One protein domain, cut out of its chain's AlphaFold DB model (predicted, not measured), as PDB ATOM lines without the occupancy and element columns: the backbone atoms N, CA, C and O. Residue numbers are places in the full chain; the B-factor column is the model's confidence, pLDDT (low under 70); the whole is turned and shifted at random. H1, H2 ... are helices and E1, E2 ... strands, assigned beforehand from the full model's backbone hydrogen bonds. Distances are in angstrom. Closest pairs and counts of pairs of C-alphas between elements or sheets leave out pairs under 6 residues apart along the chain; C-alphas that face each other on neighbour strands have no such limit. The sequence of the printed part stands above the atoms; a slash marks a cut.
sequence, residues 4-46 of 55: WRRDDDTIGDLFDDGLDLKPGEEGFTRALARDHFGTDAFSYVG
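AT A GLANCE: This is residues 4 to 46 of the 55 residues of an uncharacterized protein of Novosphingobium sp. GV027 (UniProt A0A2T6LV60). A small sheet of three strands has one short helix, H1, over one face and its other face bare. The loop of residues 17 to 30 reaches out at one end of the long axis, and the link of residues 7 to 13 lies at the other. The printed part has 43 residues, with E1, E2, H1 and E3 along the chain; the sheet runs E2, E1, E3, antiparallel throughout. The class is mixed, helices and strands, with under half of the residues in named elements. It is compact, with a radius of gyration of the C-alphas of 10.0 A, and elongated, spanning 31 by 17 by 15 A.

HOW THE PARTS SIT: E1, residues 4 to 6, is the inner strand. It forms a hairpin with E2, residues 14 to 16, where N 4 and O 15 are 2.8 A apart, within hydrogen-bond range. E3, residues 42 to 46, is antiparallel to E1 at 147 degrees, with N 43 and O 5 at 2.8 A, within hydrogen-bond range. H1, residues 31 to 37, is on the sheet at a height of 8.9 A over the sheet. It lies over E1, and only just not over E2, on which 2 of its 7 C-alphas fall. On the local plane it runs only just slantwise to the strands, at 31 degrees to E1. The closest C-alphas of E1 and H1, those of Trp 4 and Ala 33, are 6.5 A apart. E2, H1 and E3 form a split strand-helix-strand unit, two strands running the same way with E1 between them, and its crossover is right-handed. In H1 every O i to N i+4 pair is within hydrogen-bond range.

IN THESE COORDINATES: E1 begins at C-alpha 4 (1.662, -33.565, -38.048), and E1 and E2 each measure 6.8 A. H1 is 10.0 A long. E3 measures 12.5 A and ends at C-alpha 46 (7.022, -29.943, -34.193).

THE WHOLE: The C-alphas farthest apart, those of Asp 9 and Glu 26, are 31.4 A apart. The printed part has no cut. The link from E2 to H1 is long, and that from H1 to E3 is tight. No printed residue is under 70 in pLDDT.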
ATOM      1  N   TRP A   4       2.715 -32.778 -38.664       94.94
ATOM      2  CA  TRP A   4       1.662 -33.565 -38.048       94.94
ATOM      3  C   TRP A   4       1.905 -35.046 -38.314       94.94
ATOM      4  O   TRP A   4       2.319 -35.426 -39.407       94.94
ATOM      5  N   ARG A   5       1.641 -35.893 -37.319       95.56
ATOM      6  CA  ARG A   5       1.725 -37.350 -37.444       95.56
ATOM      7  C   ARG A   5       0.372 -37.962 -37.157       95.56
ATOM      8  O   ARG A   5      -0.231 -37.653 -36.131       95.56
ATOM      9  N   ARG A   6      -0.073 -38.859 -38.028       94.69
ATOM     10  CA  ARG A   6      -1.270 -39.664 -37.800       94.69
ATOM     11  C   ARG A   6      -1.045 -40.683 -36.680       94.69
ATOM     12  O   ARG A   6       0.013 -41.310 -36.621       94.69
ATOM     13  N   ASP A   7      -2.031 -40.837 -35.800       92.75
ATOM     14  CA  ASP A   7      -1.940 -41.653 -34.579       92.75
ATOM     15  C   ASP A   7      -2.996 -42.787 -34.506       92.75
ATOM     16  O   ASP A   7      -3.237 -43.329 -33.430       92.75
ATOM     17  N   ASP A   8      -3.633 -43.161 -35.623       87.50
ATOM     18  CA  ASP A   8      -4.595 -44.279 -35.700       87.50
ATOM     19  C   ASP A   8      -3.982 -45.583 -36.268       87.50
ATOM     20  O   ASP A   8      -2.772 -45.780 -36.240       87.50
ATOM     21  N   ASP A   9      -4.797 -46.501 -36.800       79.44
ATOM     22  CA  ASP A   9      -4.336 -47.772 -37.391       79.44
ATOM     23  C   ASP A   9      -3.372 -47.594 -38.590       79.44
ATOM     24  O   ASP A   9      -2.762 -48.560 -39.050       79.44
ATOM     25  N   THR A  10      -3.198 -46.359 -39.076       76.00
ATOM     26  CA  THR A  10      -2.178 -45.937 -40.052       76.00
ATOM     27  C   THR A  10      -1.098 -45.044 -39.418       76.00
ATOM     28  O   THR A  10      -0.610 -44.093 -40.028       76.00
ATOM     29  N   ILE A  11      -0.727 -45.337 -38.164       81.06
ATOM     30  CA  ILE A  11       0.345 -44.650 -37.431       81.06
ATOM     31  C   ILE A  11       1.598 -44.506 -38.296       81.06
ATOM     32  O   ILE A  11       2.125 -45.479 -38.838       81.06
ATOM     33  N   GLY A  12       2.124 -43.283 -38.325       79.75
ATOM     34  CA  GLY A  12       3.424 -42.978 -38.920       79.75
ATOM     35  C   GLY A  12       3.371 -42.106 -40.167       79.75
ATOM     36  O   GLY A  12       4.406 -41.533 -40.508       79.75
ATOM     37  N   ASP A  13       2.201 -41.927 -40.786       93.12
ATOM     38  CA  ASP A  13       2.044 -40.953 -41.869       93.12
ATOM     39  C   ASP A  13       2.319 -39.537 -41.348       93.12
ATOM     40  O   ASP A  13       1.753 -39.099 -40.338       93.12
ATOM     41  N   LEU A  14       3.220 -38.839 -42.040       93.50
ATOM     42  CA  LEU A  14       3.618 -37.469 -41.740       93.50
ATOM     43  C   LEU A  14       3.010 -36.515 -42.759       93.50
ATOM     44  O   LEU A  14       3.047 -36.766 -43.961       93.50
ATOM     45  N   PHE A  15       2.518 -35.388 -42.263       94.19
ATOM     46  CA  PHE A  15       1.998 -34.304 -43.075       94.19
ATOM     47  C   PHE A  15       2.628 -32.987 -42.647       94.19
ATOM     48  O   PHE A  15       2.679 -32.671 -41.460       94.19
ATOM     49  N   ASP A  16       3.099 -32.231 -43.628       93.56
ATOM     50  CA  ASP A  16       3.576 -30.870 -43.448       93.56
ATOM     51  C   ASP A  16       2.492 -29.902 -43.933       93.56
ATOM     52  O   ASP A  16       2.095 -29.948 -45.100       93.56
ATOM     53  N   ASP A  17       1.997 -29.043 -43.041       91.50
ATOM     54  CA  ASP A  17       0.910 -28.120 -43.361       91.50
ATOM     55  C   ASP A  17       1.352 -26.825 -44.060       91.50
ATOM     56  O   ASP A  17       0.503 -26.026 -44.461       91.50
ATOM     57  N   GLY A  18       2.659 -26.601 -44.240       90.38
ATOM     58  CA  GLY A  18       3.168 -25.402 -44.911       90.38
ATOM     59  C   GLY A  18       3.162 -24.128 -44.073       90.38
ATOM     60  O   GLY A  18       3.665 -23.106 -44.539       90.38
ATOM     61  N   LEU A  19       2.649 -24.166 -42.845       87.94
ATOM     62  CA  LEU A  19       2.555 -23.004 -41.971       87.94
ATOM     63  C   LEU A  19       3.698 -23.027 -40.968       87.94
ATOM     64  O   LEU A  19       3.863 -23.980 -40.213       87.94
ATOM     65  N   ASP A  20       4.510 -21.974 -40.929       87.81
ATOM     66  CA  ASP A  20       5.577 -21.850 -39.932       87.81
ATOM     67  C   ASP A  20       5.036 -21.332 -38.596       87.81
ATOM     68  O   ASP A  20       5.437 -20.279 -38.115       87.81
ATOM     69  N   LEU A  21       4.058 -22.060 -38.049       86.31
ATOM     70  CA  LEU A  21       3.355 -21.714 -36.821       86.31
ATOM     71  C   LEU A  21       3.523 -22.819 -35.771       86.31
ATOM     72  O   LEU A  21       3.539 -24.009 -36.088       86.31
ATOM     73  N   LYS A  22       3.637 -22.434 -34.505       88.12
ATOM     74  CA  LYS A  22       3.770 -23.294 -33.323       88.12
ATOM     75  C   LYS A  22       2.496 -23.196 -32.465       88.12
ATOM     76  O   LYS A  22       1.797 -22.180 -32.501       88.12
ATOM     77  N   PRO A  23       2.179 -24.216 -31.644       90.19
ATOM     78  CA  PRO A  23       1.073 -24.135 -30.696       90.19
ATOM     79  C   PRO A  23       1.170 -22.887 -29.807       90.19
ATOM     80  O   PRO A  23       2.166 -22.690 -29.116       90.19
ATOM     81  N   GLY A  24       0.114 -22.072 -29.810       89.38
ATOM     82  CA  GLY A  24       0.051 -20.804 -29.073       89.38
ATOM     83  C   GLY A  24       0.258 -19.556 -29.937       89.38
ATOM     84  O   GLY A  24      -0.037 -18.461 -29.464       89.38
ATOM     85  N   GLU A  25       0.698 -19.701 -31.188       91.31
ATOM     86  CA  GLU A  25       0.763 -18.591 -32.142       91.31
ATOM     87  C   GLU A  25      -0.605 -18.309 -32.777       91.31
ATOM     88  O   GLU A  25      -1.443 -19.200 -32.951       91.31
ATOM     89  N   GLU A  26      -0.843 -17.042 -33.115       93.00
ATOM     90  CA  GLU A  26      -2.071 -16.630 -33.788       93.00
ATOM     91  C   GLU A  26      -2.191 -17.332 -35.148       93.00
ATOM     92  O   GLU A  26      -1.264 -17.327 -35.955       93.00
ATOM     93  N   GLY A  27      -3.341 -17.959 -35.402       88.81
ATOM     94  CA  GLY A  27      -3.592 -18.693 -36.643       88.81
ATOM     95  C   GLY A  27      -3.106 -20.146 -36.649       88.81
ATOM     96  O   GLY A  27      -3.435 -20.868 -37.590       88.81
ATOM     97  N   PHE A  28      -2.408 -20.619 -35.605       92.25
ATOM     98  CA  PHE A  28      -2.082 -22.041 -35.483       92.25
ATOM     99  C   PHE A  28      -3.369 -22.876 -35.409       92.25
ATOM    100  O   PHE A  28      -4.194 -22.713 -34.505       92.25
ATOM    101  N   THR A  29      -3.553 -23.782 -36.367       93.38
ATOM    102  CA  THR A  29      -4.771 -24.584 -36.510       93.38
ATOM    103  C   THR A  29      -4.454 -26.012 -36.923       93.38
ATOM    104  O   THR A  29      -3.441 -26.293 -37.550       93.38
ATOM    105  N   ARG A  30      -5.368 -26.928 -36.596       94.69
ATOM    106  CA  ARG A  30      -5.305 -28.348 -36.969       94.69
ATOM    107  C   ARG A  30      -6.067 -28.651 -38.266       94.69
ATOM    108  O   ARG A  30      -6.183 -29.810 -38.645       94.69
ATOM    109  N   ALA A  31      -6.639 -27.631 -38.913       96.00
ATOM    110  CA  ALA A  31      -7.586 -27.802 -40.015       96.00
ATOM    111  C   ALA A  31      -6.969 -28.481 -41.247       96.00
ATOM    112  O   ALA A  31      -7.578 -29.398 -41.784       96.00
ATOM    113  N   LEU A  32      -5.762 -28.077 -41.657       94.75
ATOM    114  CA  LEU A  32      -5.077 -28.659 -42.818       94.75
ATOM    115  C   LEU A  32      -4.704 -30.125 -42.577       94.75
ATOM    116  O   LEU A  32      -4.946 -30.972 -43.429       94.75
ATOM    117  N   ALA A  33      -4.191 -30.442 -41.385       95.00
ATOM    118  CA  ALA A  33      -3.906 -31.820 -40.995       95.00
ATOM    119  C   ALA A  33      -5.179 -32.679 -40.944       95.00
ATOM    120  O   ALA A  33      -5.178 -33.818 -41.405       95.00
ATOM    121  N   ARG A  34      -6.287 -32.121 -40.441       96.31
ATOM    122  CA  ARG A  34      -7.588 -32.799 -40.420       96.31
ATOM    123  C   ARG A  34      -8.126 -33.068 -41.824       96.31
ATOM    124  O   ARG A  34      -8.633 -34.158 -42.061       96.31
ATOM    125  N   ASP A  35      -8.022 -32.099 -42.731       96.62
ATOM    126  CA  ASP A  35      -8.444 -32.245 -44.130       96.62
ATOM    127  C   ASP A  35      -7.594 -33.297 -44.861       96.62
ATOM    128  O   ASP A  35      -8.130 -34.146 -45.569       96.62
ATOM    129  N   HIS A  36      -6.282 -33.318 -44.600       94.56
ATOM    130  CA  HIS A  36      -5.364 -34.303 -45.168       94.56
ATOM    131  C   HIS A  36      -5.613 -35.730 -44.654       94.56
ATOM    132  O   HIS A  36      -5.693 -36.667 -45.447       94.56
ATOM    133  N   PHE A  37      -5.740 -35.918 -43.335       94.38
ATOM    134  CA  PHE A  37      -5.886 -37.251 -42.742       94.38
ATOM    135  C   PHE A  37      -7.330 -37.769 -42.726       94.38
ATOM    136  O   PHE A  37      -7.545 -38.975 -42.601       94.38
ATOM    137  N   GLY A  38      -8.333 -36.888 -42.808       94.50
ATOM    138  CA  GLY A  38      -9.750 -37.256 -42.719       94.50
ATOM    139  C   GLY A  38     -10.180 -37.787 -41.343       94.50
ATOM    140  O   GLY A  38     -11.225 -38.424 -41.220       94.50
ATOM    141  N   THR A  39      -9.383 -37.554 -40.302       93.31
ATOM    142  CA  THR A  39      -9.610 -38.005 -38.920       93.31
ATOM    143  C   THR A  39      -9.100 -36.947 -37.951       93.31
ATOM    144  O   THR A  39      -8.294 -36.120 -38.350       93.31
ATOM    145  N   ASP A  40      -9.532 -36.978 -36.687       94.38
ATOM    146  CA  ASP A  40      -8.971 -36.164 -35.593       94.38
ATOM    147  C   ASP A  40      -7.848 -36.903 -34.822       94.38
ATOM    148  O   ASP A  40      -7.261 -36.364 -33.880       94.38
ATOM    149  N   ALA A  41      -7.529 -38.140 -35.227       94.94
ATOM    150  CA  ALA A  41      -6.494 -38.988 -34.634       94.94
ATOM    151  C   ALA A  41      -5.095 -38.679 -35.202       94.94
ATOM    152  O   ALA A  41      -4.525 -39.450 -35.974       94.94
ATOM    153  N   PHE A  42      -4.551 -37.521 -34.837       95.44
ATOM    154  CA  PHE A  42      -3.205 -37.091 -35.220       95.44
ATOM    155  C   PHE A  42      -2.620 -36.123 -34.184       95.44
ATOM    156  O   PHE A  42      -3.366 -35.421 -33.499       95.44
ATOM    157  N   SER A  43      -1.296 -36.010 -34.106       94.31
ATOM    158  CA  SER A  43      -0.582 -35.139 -33.164       94.31
ATOM    159  C   SER A  43       0.379 -34.195 -33.871       94.31
ATOM    160  O   SER A  43       0.957 -34.524 -34.903       94.31
ATOM    161  N   TYR A  44       0.570 -33.015 -33.285       93.44
ATOM    162  CA  TYR A  44       1.636 -32.098 -33.682       93.44
ATOM    163  C   TYR A  44       2.989 -32.662 -33.233       93.44
ATOM    164  O   TYR A  44       3.162 -33.016 -32.065       93.44
ATOM    165  N   VAL A  45       3.936 -32.756 -34.162       92.81
ATOM    166  CA  VAL A  45       5.274 -33.336 -33.951       92.81
ATOM    167  C   VAL A  45       6.321 -32.248 -33.734       92.81
ATOM    168  O   VAL A  45       7.318 -32.475 -33.054       92.81
ATOM    169  N   GLY A  46       6.095 -31.059 -34.286       91.12
ATOM    170  CA  GLY A  46       7.022 -29.943 -34.193       91.12
ATOM    171  C   GLY A  46       6.980 -29.063 -35.433       91.12
ATOM    172  O   GLY A  46       6.451 -29.450 -36.470       91.12
TER     173      GLY A  46